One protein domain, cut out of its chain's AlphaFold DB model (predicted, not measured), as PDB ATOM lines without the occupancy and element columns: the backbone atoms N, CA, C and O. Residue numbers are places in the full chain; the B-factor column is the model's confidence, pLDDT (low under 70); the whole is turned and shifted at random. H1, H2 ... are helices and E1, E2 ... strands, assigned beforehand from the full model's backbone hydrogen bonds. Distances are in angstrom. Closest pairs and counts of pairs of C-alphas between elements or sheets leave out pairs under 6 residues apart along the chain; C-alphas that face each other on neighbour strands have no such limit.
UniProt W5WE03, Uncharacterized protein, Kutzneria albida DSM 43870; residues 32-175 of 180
ATOM      1  N   VAL A  32     211.858 333.896 255.877       78.19
ATOM      2  CA  VAL A  32     210.450 333.671 255.572       78.19
ATOM      3  C   VAL A  32     209.614 334.637 256.405       78.19
ATOM      4  O   VAL A  32     209.516 334.515 257.626       78.19
ATOM      5  N   ARG A  33     208.957 335.592 255.738       81.00
ATOM      6  CA  ARG A  33     207.991 336.495 256.382       81.00
ATOM      7  C   ARG A  33     206.714 335.741 256.750       81.00
ATOM      8  O   ARG A  33     205.736 335.744 256.000       81.00
ATOM      9  N   THR A  34     206.727 335.108 257.917       86.88
ATOM     10  CA  THR A  34     205.569 334.397 258.470       86.88
ATOM     11  C   THR A  34     204.412 335.354 258.778       86.88
ATOM     12  O   THR A  34     204.602 336.554 258.992       86.88
ATOM     13  N   GLU A  35     203.185 334.832 258.859       88.75
ATOM     14  CA  GLU A  35     202.022 335.633 259.271       88.75
ATOM     15  C   GLU A  35     202.180 336.212 260.683       88.75
ATOM     16  O   GLU A  35     201.763 337.340 260.953       88.75
ATOM     17  N   GLN A  36     202.837 335.479 261.585       88.56
ATOM     18  CA  GLN A  36     203.146 335.971 262.925       88.56
ATOM     19  C   GLN A  36     204.091 337.176 262.873       88.56
ATOM     20  O   GLN A  36     203.824 338.192 263.516       88.56
ATOM     21  N   MET A  37     205.145 337.101 262.059       89.88
ATOM     22  CA  MET A  37     206.080 338.204 261.860       89.88
ATOM     23  C   MET A  37     205.377 339.449 261.311       89.88
ATOM     24  O   MET A  37     205.524 340.532 261.877       89.88
ATOM     25  N   LYS A  38     204.527 339.293 260.287       90.44
ATOM     26  CA  LYS A  38     203.727 340.399 259.728       90.44
ATOM     27  C   LYS A  38     202.830 341.054 260.782       90.44
ATOM     28  O   LYS A  38     202.743 342.282 260.841       90.44
ATOM     29  N   ARG A  39     202.177 340.259 261.638       92.38
ATOM     30  CA  ARG A  39     201.330 340.768 262.733       92.38
ATOM     31  C   ARG A  39     202.136 341.566 263.755       92.38
ATOM     32  O   ARG A  39     201.708 342.656 264.133       92.38
ATOM     33  N   ILE A  40     203.299 341.062 264.167       92.25
ATOM     34  CA  ILE A  40     204.180 341.759 265.112       92.25
ATOM     35  C   ILE A  40     204.683 343.069 264.491       92.25
ATOM     36  O   ILE A  40     204.549 344.126 265.103       92.25
ATOM     37  N   HIS A  41     205.165 343.042 263.246       94.19
ATOM     38  CA  HIS A  41     205.585 344.244 262.513       94.19
ATOM     39  C   HIS A  41     204.469 345.289 262.433       94.19
ATOM     40  O   HIS A  41     204.698 346.471 262.693       94.19
ATOM     41  N   HIS A  42     203.238 344.861 262.142       93.38
ATOM     42  CA  HIS A  42     202.074 345.745 262.127       93.38
ATOM     43  C   HIS A  42     201.825 346.403 263.496       93.38
ATOM     44  O   HIS A  42     201.571 347.609 263.575       93.38
ATOM     45  N   GLN A  43     201.927 345.637 264.585       94.00
ATOM     46  CA  GLN A  43     201.777 346.157 265.946       94.00
ATOM     47  C   GLN A  43     202.876 347.162 266.303       94.00
ATOM     48  O   GLN A  43     202.561 348.223 266.854       94.00
ATOM     49  N   ILE A  44     204.132 346.874 265.937       94.31
ATOM     50  CA  ILE A  44     205.264 347.786 266.142       94.31
ATOM     51  C   ILE A  44     205.011 349.103 265.409       94.31
ATOM     52  O   ILE A  44     204.996 350.168 266.032       94.31
ATOM     53  N   HIS A  45     204.682 349.042 264.116       93.25
ATOM     54  CA  HIS A  45     204.357 350.225 263.321       93.25
ATOM     55  C   HIS A  45     203.212 351.047 263.925       93.25
ATOM     56  O   HIS A  45     203.292 352.277 264.001       93.25
ATOM     57  N   ARG A  46     202.136 350.393 264.379       93.31
ATOM     58  CA  ARG A  46     200.994 351.075 265.003       93.31
ATOM     59  C   ARG A  46     201.398 351.785 266.294       93.31
ATOM     60  O   ARG A  46     200.952 352.912 266.535       93.31
ATOM     61  N   ARG A  47     202.260 351.165 267.106       93.31
ATOM     62  CA  ARG A  47     202.789 351.781 268.328       93.31
ATOM     63  C   ARG A  47     203.685 352.971 268.023       93.31
ATOM     64  O   ARG A  47     203.452 354.028 268.603       93.31
ATOM     65  N   MET A  48     204.597 352.857 267.061       91.88
ATOM     66  CA  MET A  48     205.431 353.980 266.617       91.88
ATOM     67  C   MET A  48     204.585 355.165 266.133       91.88
ATOM     68  O   MET A  48     204.787 356.294 266.576       91.88
ATOM     69  N   ARG A  49     203.562 354.918 265.302       91.38
ATOM     70  CA  ARG A  49     202.642 355.973 264.828       91.38
ATOM     71  C   ARG A  49     201.871 356.639 265.961       91.38
ATOM     72  O   ARG A  49     201.595 357.833 265.888       91.38
ATOM     73  N   THR A  50     201.503 355.869 266.982       91.44
ATOM     74  CA  THR A  50     200.856 356.414 268.181       91.44
ATOM     75  C   THR A  50     201.826 357.305 268.948       91.44
ATOM     76  O   THR A  50     201.490 358.449 269.233       91.44
ATOM     77  N   ASN A  51     203.043 356.821 269.212       91.06
ATOM     78  CA  ASN A  51     204.081 357.569 269.924       91.06
ATOM     79  C   ASN A  51     204.449 358.883 269.214       91.06
ATOM     80  O   ASN A  51     204.669 359.890 269.877       91.06
ATOM     81  N   ALA A  52     204.462 358.898 267.877       87.50
ATOM     82  CA  ALA A  52     204.752 360.096 267.088       87.50
ATOM     83  C   ALA A  52     203.698 361.212 267.234       87.50
ATOM     84  O   ALA A  52     203.980 362.361 266.911       87.50
ATOM     85  N   ARG A  53     202.484 360.884 267.698       88.56
ATOM     86  CA  ARG A  53     201.373 361.832 267.895       88.56
ATOM     87  C   ARG A  53     201.096 362.143 269.366       88.56
ATOM     88  O   ARG A  53     200.191 362.920 269.654       88.56
ATOM     89  N   GLN A  54     201.808 361.501 270.291       89.12
ATOM     90  CA  GLN A  54     201.663 361.784 271.714       89.12
ATOM     91  C   GLN A  54     202.280 363.139 272.061       89.12
ATOM     92  O   GLN A  54     203.247 363.572 271.432       89.12
ATOM     93  N   ALA A  55     201.713 363.787 273.081       83.75
ATOM     94  CA  ALA A  55     202.275 364.999 273.658       83.75
ATOM     95  C   ALA A  55     203.727 364.765 274.131       83.75
ATOM     96  O   ALA A  55     204.096 363.619 274.417       83.75
ATOM     97  N   PRO A  56     204.549 365.827 274.217       81.25
ATOM     98  CA  PRO A  56     205.912 365.727 274.730       81.25
ATOM     99  C   PRO A  56     205.966 365.008 276.085       81.25
ATOM    100  O   PRO A  56     205.159 365.282 276.971       81.25
ATOM    101  N   GLY A  57     206.908 364.075 276.237       81.25
ATOM    102  CA  GLY A  57     207.061 363.260 277.442       81.25
ATOM    103  C   GLY A  57     207.573 361.850 277.151       81.25
ATOM    104  O   GLY A  57     207.979 361.534 276.029       81.25
ATOM    105  N   ALA A  58     207.548 360.994 278.176       80.88
ATOM    106  CA  ALA A  58     207.984 359.605 278.066       80.88
ATOM    107  C   ALA A  58     207.102 358.824 277.075       80.88
ATOM    108  O   ALA A  58     205.893 358.667 277.267       80.88
ATOM    109  N   ARG A  59     207.724 358.310 276.011       85.75
ATOM    110  CA  ARG A  59     207.069 357.464 275.005       85.75
ATOM    111  C   ARG A  59     207.129 356.003 275.432       85.75
ATOM    112  O   ARG A  59     208.084 355.563 276.065       85.75
ATOM    113  N   ARG A  60     206.108 355.226 275.067       86.25
ATOM    114  CA  ARG A  60     206.058 353.798 275.416       86.25
ATOM    115  C   ARG A  60     206.997 352.996 274.520       86.25
ATOM    116  O   ARG A  60     206.850 353.043 273.299       86.25
ATOM    117  N   GLY A  61     207.901 352.236 275.129       89.75
ATOM    118  CA  GLY A  61     208.692 351.221 274.440       89.75
ATOM    119  C   GLY A  61     207.860 349.998 274.045       89.75
ATOM    120  O   GLY A  61     206.696 349.854 274.433       89.75
ATOM    121  N   ILE A  62     208.475 349.115 273.267       92.06
ATOM    122  CA  ILE A  62     207.938 347.800 272.916       92.06
ATOM    123  C   ILE A  62     208.962 346.778 273.385       92.06
ATOM    124  O   ILE A  62     210.139 346.911 273.070       92.06
ATOM    125  N   VAL A  63     208.502 345.773 274.124       92.31
ATOM    126  CA  VAL A  63     209.328 344.639 274.538       92.31
ATOM    127  C   VAL A  63     208.871 343.428 273.743       92.31
ATOM    128  O   VAL A  63     207.674 343.136 273.690       92.31
ATOM    129  N   LEU A  64     209.821 342.756 273.099       89.19
ATOM    130  CA  LEU A  64     209.595 341.513 272.378       89.19
ATOM    131  C   LEU A  64     210.271 340.390 273.149       89.19
ATOM    132  O   LEU A  64     211.489 340.382 273.299       89.19
ATOM    133  N   ASP A  65     209.464 339.452 273.622       88.38
ATOM    134  CA  ASP A  65     209.921 338.323 274.420       88.38
ATOM    135  C   ASP A  65     209.486 336.993 273.795       88.38
ATOM    136  O   ASP A  65     208.570 336.927 272.972       88.38
ATOM    137  N   GLY A  66     210.193 335.932 274.161       85.06
ATOM    138  CA  GLY A  66     209.950 334.566 273.730       85.06
ATOM    139  C   GLY A  66     211.184 333.689 273.941       85.06
ATOM    140  O   GLY A  66     212.251 334.202 274.289       85.06
ATOM    141  N   PRO A  67     211.091 332.372 273.704       82.38
ATOM    142  CA  PRO A  67     212.230 331.468 273.843       82.38
ATOM    143  C   PRO A  67     213.459 331.885 273.019       82.38
ATOM    144  O   PRO A  67     213.374 332.678 272.071       82.38
ATOM    145  N   ALA A  68     214.631 331.362 273.384       79.12
ATOM    146  CA  ALA A  68     215.821 331.479 272.541       79.12
ATOM    147  C   ALA A  68     215.555 330.873 271.147       79.12
ATOM    148  O   ALA A  68     214.618 330.096 270.985       79.12
ATOM    149  N   THR A  69     216.348 331.278 270.151       75.69
ATOM    150  CA  THR A  69     216.371 330.726 268.776       75.69
ATOM    151  C   THR A  69     215.094 330.839 267.928       75.69
ATOM    152  O   THR A  69     215.117 330.461 266.763       75.69
ATOM    153  N   ILE A  70     214.018 331.467 268.414       81.25
ATOM    154  CA  ILE A  70     212.786 331.684 267.622       81.25
ATOM    155  C   ILE A  70     212.884 332.818 266.580       81.25
ATOM    156  O   ILE A  70     211.876 333.206 265.995       81.25
ATOM    157  N   GLY A  71     214.070 333.408 266.396       83.19
ATOM    158  CA  GLY A  71     214.285 334.502 265.445       83.19
ATOM    159  C   GLY A  71     213.768 335.868 265.910       83.19
ATOM    160  O   GLY A  71     213.343 336.660 265.075       83.19
ATOM    161  N   LYS A  72     213.786 336.174 267.220       89.75
ATOM    162  CA  LYS A  72     213.408 337.511 267.733       89.75
ATOM    163  C   LYS A  72     214.293 338.613 267.145       89.75
ATOM    164  O   LYS A  72     213.762 339.573 266.600       89.75
ATOM    165  N   SER A  73     215.613 338.430 267.202       89.75
ATOM    166  CA  SER A  73     216.592 339.357 266.625       89.75
ATOM    167  C   SER A  73     216.341 339.539 265.132       89.75
ATOM    168  O   SER A  73     216.080 340.652 264.691       89.75
ATOM    169  N   THR A  74     216.219 338.435 264.387       89.50
ATOM    170  CA  THR A  74     215.890 338.451 262.953       89.50
ATOM    171  C   THR A  74     214.584 339.190 262.660       89.50
ATOM    172  O   THR A  74     214.503 339.983 261.726       89.50
ATOM    173  N   LEU A  75     213.541 338.976 263.467       91.69
ATOM    174  CA  LEU A  75     212.266 339.671 263.311       91.69
ATOM    175  C   LEU A  75     212.443 341.185 263.429       91.69
ATOM    176  O   LEU A  75     211.840 341.931 262.648       91.69
ATOM    177  N   VAL A  76     213.231 341.635 264.405       92.44
ATOM    178  CA  VAL A  76     213.456 343.055 264.673       92.44
ATOM    179  C   VAL A  76     214.387 343.682 263.641       92.44
ATOM    180  O   VAL A  76     214.085 344.767 263.155       92.44
ATOM    181  N   GLU A  77     215.455 342.997 263.246       92.44
ATOM    182  CA  GLU A  77     216.366 343.431 262.181       92.44
ATOM    183  C   GLU A  77     215.617 343.641 260.865       92.44
ATOM    184  O   GLU A  77     215.759 344.674 260.211       92.44
ATOM    185  N   VAL A  78     214.741 342.703 260.497       92.69
ATOM    186  CA  VAL A  78     213.951 342.819 259.266       92.69
ATOM    187  C   VAL A  78     212.947 343.957 259.370       92.69
ATOM    188  O   VAL A  78     212.766 344.687 258.396       92.69
ATOM    189  N   PHE A  79     212.321 344.148 260.538       94.06
ATOM    190  CA  PHE A  79     211.451 345.303 260.771       94.06
ATOM    191  C   PHE A  79     212.218 346.615 260.593       94.06
ATOM    192  O   PHE A  79     211.758 347.512 259.892       94.06
ATOM    193  N   ALA A  80     213.386 346.720 261.223       94.75
ATOM    194  CA  ALA A  80     214.238 347.895 261.189       94.75
ATOM    195  C   ALA A  80     214.684 348.219 259.753       94.75
ATOM    196  O   ALA A  80     214.545 349.358 259.309       94.75
ATOM    197  N   ALA A  81     215.108 347.207 258.993       92.00
ATOM    198  CA  ALA A  81     215.470 347.350 257.588       92.00
ATOM    199  C   ALA A  81     214.270 347.748 256.706       92.00
ATOM    200  O   ALA A  81     214.403 348.595 255.826       92.00
ATOM    201  N   ASP A  82     213.084 347.171 256.931       92.81
ATOM    202  CA  ASP A  82     211.860 347.551 256.212       92.81
ATOM    203  C   ASP A  82     211.434 348.992 256.524       92.81
ATOM    204  O   ASP A  82     211.059 349.739 255.615       92.81
ATOM    205  N   PHE A  83     211.534 349.407 257.789       94.19
ATOM    206  CA  PHE A  83     211.245 350.768 258.233       94.19
ATOM    207  C   PHE A  83     212.187 351.788 257.583       94.19
ATOM    208  O   PHE A  83     211.734 352.793 257.031       94.19
ATOM    209  N   GLU A  84     213.487 351.503 257.590       94.06
ATOM    210  CA  GLU A  84     214.526 352.327 256.976       94.06
ATOM    211  C   GLU A  84     214.312 352.463 255.460       94.06
ATOM    212  O   GLU A  84     214.206 353.579 254.944       94.06
ATOM    213  N   ARG A  85     214.111 351.342 254.752       90.00
ATOM    214  CA  ARG A  85     213.811 351.340 253.312       90.00
ATOM    215  C   ARG A  85     212.556 352.140 252.993       90.00
ATOM    216  O   ARG A  85     212.523 352.896 252.022       90.00
ATOM    217  N   HIS A  86     211.515 352.007 253.813       91.19
ATOM    218  CA  HIS A  86     210.300 352.793 253.656       91.19
ATOM    219  C   HIS A  86     210.576 354.301 253.772       91.19
ATOM    220  O   HIS A  86     210.025 355.083 252.992       91.19
ATOM    221  N   LEU A  87     211.445 354.720 254.697       91.69
ATOM    222  CA  LEU A  87     211.881 356.113 254.804       91.69
ATOM    223  C   LEU A  87     212.704 356.547 253.591       91.69
ATOM    224  O   LEU A  87     212.414 357.615 253.059       91.69
ATOM    225  N   ARG A  88     213.634 355.728 253.084       89.00
ATOM    226  CA  ARG A  88     214.369 356.036 251.839       89.00
ATOM    227  C   ARG A  88     213.436 356.287 250.663       89.00
ATOM    228  O   ARG A  88     213.644 357.230 249.906       89.00
ATOM    229  N   HIS A  89     212.386 355.479 250.527       88.25
ATOM    230  CA  HIS A  89     211.392 355.660 249.469       88.25
ATOM    231  C   HIS A  89     210.530 356.912 249.661       88.25
ATOM    232  O   HIS A  89     210.206 357.584 248.685       88.25
ATOM    233  N   ARG A  90     210.127 357.229 250.898       92.75
ATOM    234  CA  ARG A  90     209.223 358.362 251.176       92.75
ATOM    235  C   ARG A  90     209.923 359.704 251.358       92.75
ATOM    236  O   ARG A  90     209.257 360.730 251.238       92.75
ATOM    237  N   ARG A  91     211.202 359.689 251.720       91.25
ATOM    238  CA  ARG A  91     212.030 360.853 252.057       91.25
ATOM    239  C   ARG A  91     213.412 360.764 251.393       91.25
ATOM    240  O   ARG A  91     214.418 360.879 252.096       91.25
ATOM    241  N   PRO A  92     213.503 360.526 250.071       86.94
ATOM    242  CA  PRO A  92     214.791 360.352 249.394       86.94
ATOM    243  C   PRO A  92     215.715 361.568 249.556       86.94
ATOM    244  O   PRO A  92     216.931 361.414 249.553       86.94
ATOM    245  N   GLU A  93     215.158 362.763 249.766       88.00
ATOM    246  CA  GLU A  93     215.897 363.998 250.034       88.00
ATOM    247  C   GLU A  93     216.751 363.951 251.308       88.00
ATOM    248  O   GLU A  93     217.731 364.683 251.407       88.00
ATOM    249  N   ARG A  94     216.402 363.088 252.272       89.88
ATOM    250  CA  ARG A  94     217.182 362.887 253.502       89.88
ATOM    251  C   ARG A  94     218.326 361.889 253.332       89.88
ATOM    252  O   ARG A  94     219.179 361.807 254.202       89.88
ATOM    253  N   PHE A  95     218.361 361.152 252.221       85.00
ATOM    254  CA  PHE A  95     219.375 360.138 251.926       85.00
ATOM    255  C   PHE A  95     220.165 360.519 250.669       85.00
ATOM    256  O   PHE A  95     220.062 359.840 249.638       85.00
ATOM    257  N   PRO A  96     220.935 361.621 250.709       77.81
ATOM    258  CA  PRO A  96     221.738 362.032 249.571       77.81
ATOM    259  C   PRO A  96     222.714 360.915 249.189       77.81
ATOM    260  O   PRO A  96     223.352 360.292 250.037       77.81
ATOM    261  N   ARG A  97     222.838 360.643 247.885       74.38
ATOM    262  CA  ARG A  97     223.839 359.690 247.388       74.38
ATOM    263  C   ARG A  97     225.240 360.232 247.656       74.38
ATOM    264  O   ARG A  97     225.458 361.443 247.618       74.38
ATOM    265  N   ARG A  98     226.208 359.336 247.860       64.56
ATOM    266  CA  ARG A  98     227.623 359.707 247.981       64.56
ATOM    267  C   ARG A  98     228.041 360.538 246.758       64.56
ATOM    268  O   ARG A  98     227.840 360.101 245.629       64.56
ATOM    269  N   GLY A  99     228.572 361.740 246.989       63.44
ATOM    270  CA  GLY A  99     228.916 362.701 245.929       63.44
ATOM    271  C   GLY A  99     227.773 363.623 245.472       63.44
ATOM    272  O   GLY A  99     227.943 364.360 244.505       63.44
ATOM    273  N   SER A 100     226.614 363.604 246.141       72.31
ATOM    274  CA  SER A 100     225.526 364.563 245.905       72.31
ATOM    275  C   SER A 100     225.988 366.002 246.150       72.31
ATOM    276  O   SER A 100     226.629 366.292 247.158       72.31
ATOM    277  N   THR A 101     225.583 366.930 245.278       74.94
ATOM    278  CA  THR A 101     225.810 368.378 245.461       74.94
ATOM    279  C   THR A 101     224.874 369.007 246.494       74.94
ATOM    280  O   THR A 101     225.030 370.174 246.843       74.94
ATOM    281  N   ARG A 102     223.882 368.248 246.973       78.94
ATOM    282  CA  ARG A 102     222.931 368.664 248.007       78.94
ATOM    283  C   ARG A 102     223.077 367.740 249.214       78.94
ATOM    284  O   ARG A 102     222.513 366.641 249.180       78.94
ATOM    285  N   PRO A 103     223.867 368.131 250.226       80.69
ATOM    286  CA  PRO A 103     223.947 367.390 251.475       80.69
ATOM    287  C   PRO A 103     222.644 367.490 252.275       80.69
ATOM    288  O   PRO A 103     221.883 368.446 252.118       80.69
ATOM    289  N   TYR A 104     222.412 366.525 253.165       84.12
ATOM    290  CA  TYR A 104     221.383 366.649 254.190       84.12
ATOM    291  C   TYR A 104     221.956 367.456 255.354       84.12
ATOM    292  O   TYR A 104     223.023 367.135 255.882       84.12
ATOM    293  N   THR A 105     221.268 368.538 255.715       89.00
ATOM    294  CA  THR A 105     221.717 369.448 256.766       89.00
ATOM    295  C   THR A 105     220.631 369.677 257.799       89.00
ATOM    296  O   THR A 105     219.482 369.939 257.436       89.00
ATOM    297  N   VAL A 106     221.008 369.647 259.073       90.50
ATOM    298  CA  VAL A 106     220.128 369.939 260.211       90.50
ATOM    299  C   VAL A 106     220.834 370.962 261.085       90.50
ATOM    300  O   VAL A 106     221.991 370.768 261.438       90.50
ATOM    301  N   ASP A 107     220.167 372.076 261.388       91.69
ATOM    302  CA  ASP A 107     220.704 373.172 262.211       91.69
ATOM    303  C   ASP A 107     222.096 373.676 261.774       91.69
ATOM    304  O   ASP A 107     222.925 374.055 262.592       91.69
ATOM    305  N   GLY A 108     222.364 373.670 260.464       88.31
ATOM    306  CA  GLY A 108     223.643 374.102 259.889       88.31
ATOM    307  C   GLY A 108     224.748 373.038 259.878       88.31
ATOM    308  O   GLY A 108     225.805 373.284 259.301       88.31
ATOM    309  N   TYR A 109     224.508 371.851 260.436       84.94
ATOM    310  CA  TYR A 109     225.446 370.729 260.404       84.94
ATOM    311  C   TYR A 109     225.206 369.841 259.185       84.94
ATOM    312  O   TYR A 109     224.059 369.603 258.807       84.94
ATOM    313  N   LEU A 110     226.283 369.320 258.595       85.31
ATOM    314  CA  LEU A 110     226.226 368.201 257.654       85.31
ATOM    315  C   LEU A 110     225.929 366.926 258.443       85.31
ATOM    316  O   LEU A 110     226.681 366.601 259.359       85.31
ATOM    317  N   VAL A 111     224.852 366.223 258.098       83.06
ATOM    318  CA  VAL A 111     224.410 365.058 258.865       83.06
ATOM    319  C   VAL A 111     224.087 363.886 257.952       83.06
ATOM    320  O   VAL A 111     223.383 364.037 256.953       83.06
ATOM    321  N   ASP A 112     224.530 362.700 258.357       84.81
ATOM    322  CA  ASP A 112     224.037 361.443 257.810       84.81
ATOM    323  C   ASP A 112     222.732 361.064 258.514       84.81
ATOM    324  O   ASP A 112     222.704 360.696 259.692       84.81
ATOM    325  N   TYR A 113     221.617 361.188 257.794       88.94
ATOM    326  CA  TYR A 113     220.315 360.808 258.328       88.94
ATOM    327  C   TYR A 113     220.288 359.309 258.645       88.94
ATOM    328  O   TYR A 113     220.341 358.462 257.749       88.94
ATOM    329  N   THR A 114     220.177 358.999 259.934       91.19
ATOM    330  CA  THR A 114     220.291 357.652 260.495       91.19
ATOM    331  C   THR A 114     219.030 357.366 261.310       91.19
ATOM    332  O   THR A 114     219.019 357.517 262.529       91.19
ATOM    333  N   PRO A 115     217.909 356.997 260.661       94.06
ATOM    334  CA  PRO A 115     216.618 356.881 261.342       94.06
ATOM    335  C   PRO A 115     216.497 355.647 262.241       94.06
ATOM    336  O   PRO A 115     215.541 355.546 263.013       94.06
ATOM    337  N   VAL A 116     217.430 354.702 262.124       94.94
ATOM    338  CA  VAL A 116     217.452 353.444 262.864       94.94
ATOM    339  C   VAL A 116     218.795 353.310 263.555       94.94
ATOM    340  O   VAL A 116     219.830 353.358 262.902       94.94
ATOM    341  N   VAL A 117     218.752 353.079 264.860       94.50
ATOM    342  CA  VAL A 117     219.895 352.646 265.660       94.50
ATOM    343  C   VAL A 117     219.616 351.225 266.124       94.50
ATOM    344  O   VAL A 117     218.547 350.961 266.675       94.50
ATOM    345  N   TYR A 118     220.558 350.315 265.907       93.81
ATOM    346  CA  TYR A 118     220.491 348.943 266.407       93.81
ATOM    347  C   TYR A 118     221.695 348.691 267.307       93.81
ATOM    348  O   TYR A 118     222.836 348.818 266.868       93.81
ATOM    349  N   LEU A 119     221.427 348.347 268.564       93.06
ATOM    350  CA  LEU A 119     222.439 348.052 269.569       93.06
ATOM    351  C   LEU A 119     222.291 346.611 270.025       93.06
ATOM    352  O   LEU A 119     221.194 346.190 270.390       93.06
ATOM    353  N   ASN A 120     223.408 345.899 270.076       90.38
ATOM    354  CA  ASN A 120     223.504 344.631 270.777       90.38
ATOM    355  C   ASN A 120     224.191 344.878 272.124       90.38
ATOM    356  O   ASN A 120     225.286 345.443 272.164       90.38
ATOM    357  N   ILE A 121     223.525 344.513 273.219       87.75
ATOM    358  CA  ILE A 121     224.020 344.786 274.564       87.75
ATOM    359  C   ILE A 121     225.001 343.690 274.992       87.75
ATOM    360  O   ILE A 121     224.618 342.519 275.056       87.75
ATOM    361  N   PRO A 122     226.259 344.043 275.322       83.12
ATOM    362  CA  PRO A 122     227.212 343.070 275.829       83.12
ATOM    363  C   PRO A 122     226.761 342.539 277.197       83.12
ATOM    364  O   PRO A 122     225.990 343.175 277.920       83.12
ATOM    365  N   SER A 123     227.261 341.364 277.577       79.69
ATOM    366  CA  SER A 123     226.975 340.775 278.888       79.69
ATOM    367  C   SER A 123     227.341 341.737 280.027       79.69
ATOM    368  O   SER A 123     228.459 342.245 280.038       79.69
ATOM    369  N   GLN A 124     226.442 341.910 281.006       78.44
ATOM    370  CA  GLN A 124     226.640 342.756 282.199       78.44
ATOM    371  C   GLN A 124     226.825 344.257 281.903       78.44
ATOM    372  O   GLN A 124     227.546 344.950 282.618       78.44
ATOM    373  N   ALA A 125     226.172 344.778 280.863       81.69
ATOM    374  CA  ALA A 125     226.216 346.206 280.570       81.69
ATOM    375  C   ALA A 125     225.489 347.033 281.643       81.69
ATOM    376  O   ALA A 125     224.385 346.697 282.078       81.69
ATOM    377  N   THR A 126     226.074 348.168 282.012       85.12
ATOM    378  CA  THR A 126     225.447 349.184 282.863       85.12
ATOM    379  C   THR A 126     224.661 350.205 282.025       85.12
ATOM    380  O   THR A 126     224.870 350.333 280.814       85.12
ATOM    381  N   PRO A 127     223.797 351.042 282.636       83.50
ATOM    382  CA  PRO A 127     223.146 352.146 281.927       83.50
ATOM    383  C   PRO A 127     224.136 353.165 281.337       83.50
ATOM    384  O   PRO A 127     223.823 353.843 280.353       83.50
ATOM    385  N   LYS A 128     225.333 353.291 281.932       83.25
ATOM    386  CA  LYS A 128     226.404 354.126 281.379       83.25
ATOM    387  C   LYS A 128     226.949 353.508 280.093       83.25
ATOM    388  O   LYS A 128     227.091 354.232 279.114       83.25
ATOM    389  N   ASP A 129     227.160 352.194 280.070       85.50
ATOM    390  CA  ASP A 129     227.633 351.480 278.878       85.50
ATOM    391  C   ASP A 129     226.640 351.599 277.727       85.50
ATOM    392  O   ASP A 129     227.044 351.869 276.604       85.50
ATOM    393  N   LEU A 130     225.332 351.533 278.002       86.50
ATOM    394  CA  LEU A 130     224.308 351.806 276.988       86.50
ATOM    395  C   LEU A 130     224.442 353.215 276.385       86.50
ATOM    396  O   LEU A 130     224.296 353.396 275.177       86.50
ATOM    397  N   SER A 131     224.718 354.214 277.225       87.25
ATOM    398  CA  SER A 131     224.905 355.597 276.770       87.25
ATOM    399  C   SER A 131     226.183 355.741 275.935       87.25
ATOM    400  O   SER A 131     226.181 356.462 274.942       87.25
ATOM    401  N   MET A 132     227.252 355.024 276.292       86.81
ATOM    402  CA  MET A 132     228.493 354.985 275.511       86.81
ATOM    403  C   MET A 132     228.297 354.263 274.172       86.81
ATOM    404  O   MET A 132     228.666 354.815 273.146       86.81
ATOM    405  N   LEU A 133     227.607 353.118 274.148       89.06
ATOM    406  CA  LEU A 133     227.268 352.401 272.912       89.06
ATOM    407  C   LEU A 133     226.454 353.269 271.947       89.06
ATOM    408  O   LEU A 133     226.685 353.239 270.741       89.06
ATOM    409  N   LEU A 134     225.514 354.064 272.468       89.50
ATOM    410  CA  LEU A 134     224.775 355.039 271.665       89.50
ATOM    411  C   LEU A 134     225.686 356.139 271.107       89.50
ATOM    412  O   LEU A 134     225.549 356.499 269.940       89.50
ATOM    413  N   ALA A 135     226.592 356.676 271.924       87.56
ATOM    414  CA  ALA A 135     227.538 357.698 271.487       87.56
ATOM    415  C   ALA A 135     228.472 357.172 270.388       87.56
ATOM    416  O   ALA A 135     228.648 357.840 269.367       87.56
ATOM    417  N   ASP A 136     228.998 355.960 270.568       85.19
ATOM    418  CA  ASP A 136     229.878 355.288 269.614       85.19
ATOM    419  C   ASP A 136     229.147 355.000 268.297       85.19
ATOM    420  O   ASP A 136     229.672 355.294 267.221       85.19
ATOM    421  N   TYR A 137     227.904 354.504 268.366       86.19
ATOM    422  CA  TYR A 137     227.073 354.260 267.182       86.19
ATOM    423  C   TYR A 137     226.849 355.536 266.362       86.19
ATOM    424  O   TYR A 137     226.849 355.500 265.135       86.19
ATOM    425  N   LEU A 138     226.678 356.674 267.036       82.75
ATOM    426  CA  LEU A 138     226.482 357.983 266.408       82.75
ATOM    427  C   LEU A 138     227.806 358.686 266.061       82.75
ATOM    428  O   LEU A 138     227.797 359.866 265.710       82.75
ATOM    429  N   CYS A 139     228.936 357.977 266.165       79.19
ATOM    430  CA  CYS A 139     230.285 358.478 265.897       79.19
ATOM    431  C   CYS A 139     230.640 359.747 266.686       79.19
ATOM    432  O   CYS A 139     231.413 360.583 266.210       79.19
ATOM    433  N   HIS A 140     230.090 359.909 267.891       76.56
ATOM    434  CA  HIS A 140     230.382 361.071 268.711       76.56
ATOM    435  C   HIS A 140     231.603 360.807 269.601       76.56
ATOM    436  O   HIS A 140     231.503 360.001 270.529       76.56
ATOM    437  N   PRO A 141     232.731 361.520 269.418       72.12
ATOM    438  CA  PRO A 141     233.894 361.353 270.282       72.12
ATOM    439  C   PRO A 141     233.528 361.733 271.719       72.12
ATOM    440  O   PRO A 141     232.987 362.815 271.959       72.12
ATOM    441  N   GLN A 142     233.800 360.843 272.672       71.62
ATOM    442  CA  GLN A 142     233.559 361.098 274.090       71.62
ATOM    443  C   GLN A 142     234.880 361.409 274.807       71.62
ATOM    444  O   GLN A 142     235.844 360.649 274.676       71.62
ATOM    445  N   PRO A 143     234.955 362.500 275.589       68.69
ATOM    446  CA  PRO A 143     236.082 362.738 276.481       68.69
ATOM    447  C   PRO A 143     236.246 361.578 277.468       68.69
ATOM    448  O   PRO A 143     235.273 361.109 278.054       68.69
ATOM    449  N   HIS A 144     237.489 361.174 277.739       64.12
ATOM    450  CA  HIS A 144     237.809 360.066 278.654       64.12
ATOM    451  C   HIS A 144     237.266 360.266 280.092       64.12
ATOM    452  O   HIS A 144     237.187 359.320 280.873       64.12
ATOM    453  N   GLN A 145     236.891 361.495 280.463       74.75
ATOM    454  CA  GLN A 145     236.346 361.851 281.779       74.75
ATOM    455  C   GLN A 145     234.908 362.389 281.723       74.75
ATOM    456  O   GLN A 145     234.452 362.998 282.687       74.75
ATOM    457  N   ALA A 146     234.183 362.175 280.620       77.00
ATOM    458  CA  ALA A 146     232.817 362.667 280.496       77.00
ATOM    459  C   ALA A 146     231.902 362.073 281.580       77.00
ATOM    460  O   ALA A 146     231.860 360.859 281.832       77.00
ATOM    461  N   THR A 147     231.150 362.950 282.233       83.19
ATOM    462  CA  THR A 147     230.131 362.583 283.212       83.19
ATOM    463  C   THR A 147     228.931 361.931 282.521       83.19
ATOM    464  O   THR A 147     228.668 362.132 281.337       83.19
ATOM    465  N   LYS A 148     228.127 361.172 283.278       80.38
ATOM    466  CA  LYS A 148     226.903 360.534 282.756       80.38
ATOM    467  C   LYS A 148     225.942 361.546 282.112       80.38
ATOM    468  O   LYS A 148     225.330 361.236 281.093       80.38
ATOM    469  N   ASN A 149     225.828 362.747 282.682       84.44
ATOM    470  CA  ASN A 149     224.958 363.799 282.152       84.44
ATOM    471  C   ASN A 149     225.495 364.396 280.848       84.44
ATOM    472  O   ASN A 149     224.707 364.635 279.934       84.44
ATOM    473  N   GLU A 150     226.809 364.599 280.735       85.62
ATOM    474  CA  GLU A 150     227.433 365.082 279.496       85.62
ATOM    475  C   GLU A 150     227.266 364.065 278.368       85.62
ATOM    476  O   GLU A 150     226.815 364.435 277.285       85.62
ATOM    477  N   ILE A 151     227.518 362.778 278.644       84.69
ATOM    478  CA  ILE A 151     227.306 361.695 277.673       84.69
ATOM    479  C   ILE A 151     225.833 361.663 277.251       84.69
ATOM    480  O   ILE A 151     225.531 361.655 276.063       84.69
ATOM    481  N   THR A 152     224.903 361.703 278.210       85.81
ATOM    482  CA  THR A 152     223.462 361.660 277.912       85.81
ATOM    483  C   THR A 152     223.032 362.843 277.047       85.81
ATOM    484  O   THR A 152     222.335 362.644 276.058       85.81
ATOM    485  N   THR A 153     223.453 364.063 277.388       88.00
ATOM    486  CA  THR A 153     223.110 365.273 276.620       88.00
ATOM    487  C   THR A 153     223.630 365.159 275.193       88.00
ATOM    488  O   THR A 153     222.873 365.307 274.238       88.00
ATOM    489  N   THR A 154     224.894 364.769 275.061       87.75
ATOM    490  CA  THR A 154     225.568 364.583 273.777       87.75
ATOM    491  C   THR A 154     224.873 363.537 272.904       87.75
ATOM    492  O   THR A 154     224.633 363.755 271.718       87.75
ATOM    493  N   VAL A 155     224.491 362.404 273.497       90.06
ATOM    494  CA  VAL A 155     223.752 361.341 272.811       90.06
ATOM    495  C   VAL A 155     222.377 361.825 272.365       90.06
ATOM    496  O   VAL A 155     221.980 361.560 271.234       90.06
ATOM    497  N   LEU A 156     221.642 362.541 273.220       90.81
ATOM    498  CA  LEU A 156     220.322 363.068 272.871       90.81
ATOM    499  C   LEU A 156     220.400 364.077 271.719       90.81
ATOM    500  O   LEU A 156     219.559 364.029 270.815       90.81
ATOM    501  N   ASP A 157     221.425 364.927 271.706       90.50
ATOM    502  CA  ASP A 157     221.684 365.849 270.601       90.50
ATOM    503  C   ASP A 157     222.047 365.100 269.314       90.50
ATOM    504  O   ASP A 157     221.487 365.399 268.257       90.50
ATOM    505  N   GLY A 158     222.893 364.070 269.397       90.88
ATOM    506  CA  GLY A 158     223.233 363.207 268.264       90.88
ATOM    507  C   GLY A 158     222.013 362.491 267.675       90.88
ATOM    508  O   GLY A 158     221.790 362.541 266.466       90.88
ATOM    509  N   ILE A 159     221.172 361.894 268.525       92.44
ATOM    510  CA  ILE A 159     219.906 361.240 268.144       92.44
ATOM    511  C   ILE A 159     218.991 362.232 267.416       92.44
ATOM    512  O   ILE A 159     218.401 361.897 266.384       92.44
ATOM    513  N   ARG A 160     218.880 363.462 267.935       92.88
ATOM    514  CA  ARG A 160     218.064 364.527 267.340       92.88
ATOM    515  C   ARG A 160     218.602 364.954 265.977       92.88
ATOM    516  O   ARG A 160     217.825 365.010 265.025       92.88
ATOM    517  N   LEU A 161     219.899 365.250 265.886       91.38
ATOM    518  CA  LEU A 161     220.546 365.726 264.662       91.38
ATOM    519  C   LEU A 161     220.481 364.670 263.557       91.38
ATOM    520  O   LEU A 161     220.029 364.971 262.454       91.38
ATOM    521  N   CYS A 162     220.829 363.420 263.876       90.62
ATOM    522  CA  CYS A 162     220.787 362.294 262.938       90.62
ATOM    523  C   CYS A 162     219.361 361.895 262.539       90.62
ATOM    524  O   CYS A 162     219.179 361.109 261.611       90.62
ATOM    525  N   GLY A 163     218.341 362.444 263.206       92.25
ATOM    526  CA  GLY A 163     216.942 362.168 262.911       92.25
ATOM    527  C   GLY A 163     216.547 360.729 263.228       92.25
ATOM    528  O   GLY A 163     215.770 360.133 262.483       92.25
ATOM    529  N   VAL A 164     217.078 360.175 264.320       94.19
ATOM    530  CA  VAL A 164     216.760 358.822 264.783       94.19
ATOM    531  C   VAL A 164     215.272 358.736 265.144       94.19
ATOM    532  O   VAL A 164     214.755 359.518 265.945       94.19
ATOM    533  N   GLU A 165     214.574 357.754 264.575       93.56
ATOM    534  CA  GLU A 165     213.141 357.507 264.798       93.56
ATOM    535  C   GLU A 165     212.875 356.156 265.480       93.56
ATOM    536  O   GLU A 165     211.831 355.975 266.116       93.56
ATOM    537  N   LEU A 166     213.818 355.218 265.373       94.75
ATOM    538  CA  LEU A 166     213.763 353.885 265.958       94.75
ATOM    539  C   LEU A 166     215.102 353.551 266.623       94.75
ATOM    540  O   LEU A 166     216.135 353.537 265.964       94.75
ATOM    541  N   VAL A 167     215.062 353.222 267.914       94.81
ATOM    542  CA  VAL A 167     216.191 352.619 268.630       94.81
ATOM    543  C   VAL A 167     215.802 351.192 268.988       94.81
ATOM    544  O   VAL A 167     214.798 350.969 269.667       94.81
ATOM    545  N   VAL A 168     216.586 350.238 268.507       94.75
ATOM    546  CA  VAL A 168     216.481 348.821 268.833       94.75
ATOM    547  C   VAL A 168     217.592 348.472 269.810       94.75
ATOM    548  O   VAL A 168     218.758 348.764 269.561       94.75
ATOM    549  N   ILE A 169     217.207 347.824 270.903       93.06
ATOM    550  CA  ILE A 169     218.121 347.285 271.903       93.06
ATOM    551  C   ILE A 169     217.889 345.780 271.926       93.06
ATOM    552  O   ILE A 169     216.855 345.325 272.424       93.06
ATOM    553  N   ASP A 170     218.815 345.028 271.347       90.94
ATOM    554  CA  ASP A 170     218.791 343.574 271.394       90.94
ATOM    555  C   ASP A 170     219.460 343.060 272.669       90.94
ATOM    556  O   ASP A 170     220.308 343.726 273.265       90.94
ATOM    557  N   ASP A 171     219.026 341.881 273.112       87.62
ATOM    558  CA  ASP A 171     219.541 341.218 274.309       87.62
ATOM    559  C   ASP A 171     219.505 342.094 275.585       87.62
ATOM    560  O   ASP A 171     220.311 341.956 276.506       87.62
ATOM    561  N   VAL A 172     218.473 342.942 275.709       85.25
ATOM    562  CA  VAL A 172     218.260 343.863 276.848       85.25
ATOM    563  C   VAL A 172     218.283 343.186 278.226       85.25
ATOM    564  O   VAL A 172     218.540 343.830 279.236       85.25
ATOM    565  N   ARG A 173     218.057 341.872 278.279       82.56
ATOM    566  CA  ARG A 173     218.204 341.041 279.484       82.56
ATOM    567  C   ARG A 173     219.604 341.092 280.111       82.56
ATOM    568  O   ARG A 173     219.738 340.730 281.273       82.56
ATOM    569  N   PHE A 174     220.631 341.495 279.360       81.31
ATOM    570  CA  PHE A 174     221.991 341.678 279.872       81.31
ATOM    571  C   PHE A 174     222.236 343.049 280.508       81.31
ATOM    572  O   PHE A 174     223.310 343.257 281.071       81.31
ATOM    573  N   LEU A 175     221.267 343.966 280.433       78.12
ATOM    574  CA  LEU A 175     221.365 345.284 281.044       78.12
ATOM    575  C   LEU A 175     221.071 345.194 282.545       78.12
ATOM    576  O   LEU A 175     219.949 344.883 282.953       78.12
TER     577      LEU A 175
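AT A GLANCE: This is residues 32 to 175 of the 180 residues of an uncharacterized protein of Kutzneria albida DSM 43870 (UniProt W5WE03). Two short parallel strands, E1 and E2, lie side by side in the middle, with H2 packed on one face of the pair and H3 on the other, H4 beside H3. H1, the element farthest from the mean of the C-alphas, passes close to H2 at a steep tilt; of the long link between them, residues 52 to 71, residues 53 to 58 and 65 to 70 stick out, and a second long link, residues 91 to 115, joins H2 to E1. The printed part has 144 residues, with four named helices and two named strands in the order H1, H2, E1, H3, H4, E2; the sheet's order is E1, E2. The class is mostly helix, though under half of the residues, 71 of 144, are in named elements. The whole is compact, with a radius of gyration of the C-alphas of 16.6 A and spans of 44 by 39 by 33 A.

HOW THE PARTS SIT: H1, residues 35 to 51, is close to but not clearly touching H2, residues 72 to 90. Their closest C-alphas, of His 41 and Phe 79, are 6.2 A apart, and they run the same way at a steep tilt of 58 degrees. H2 comes near E1, residues 116 to 120, where the closest C-alphas, of Ala 80 and Val 116, are 6.6 A apart. Its closest C-alphas to E2, residues 166 to 170, are those of Ser 73 and Asp 170, 6.7 A apart. E1 and E2 are parallel neighbours at 13 degrees; N 117 and O 166 are 2.9 A apart and N 168 and O 117 are 2.8 A apart, both within hydrogen-bond range. Between these strands along the chain come H3, residues 127 to 137, and H4, residues 148 to 161. Together they form a strand-helix-strand unit, two parallel neighbour strands with helices between, and its crossover is right-handed. The closest C-alphas of E1 and H3 are those of Leu 119 and Leu 133, 7.3 A apart. H3 and H4 touch, with the C-alphas of Ala 135 and Val 155 closest at 5.4 A. They run the same way at a tilt of 38 degrees, only just steep. H2 is apart from H3 and H4, as is H1. In H1, H2, H3 and H4 every O i to N i+4 pair is within hydrogen-bond range.

IN THESE COORDINATES: H1 begins at C-alpha 35, at (202.022, 335.633, 259.271), and is 24.5 A long from first to last C-alpha. H2 is 27.0 A long, E1 13.3 A, H3 15.4 A, H4 19.9 A and E2 12.7 A. E1 begins at C-alpha 116, at (217.452, 353.444, 262.864), and E2 ends at C-alpha 170, at (218.791, 343.574, 271.394).

THE WHOLE: The two C-alphas farthest apart, of Glu 35 and Gln 145, are 48.7 A apart. The printed part has no cut. The links H1 to H2 and H2 to E1 are long, with 20 and 25 residues; in the second, residues 105 to 106 pair antiparallel with residues 109 to 110. The mean pLDDT of the printed part is 86.7, and residues 98 to 99 and 143 to 144 are under 70.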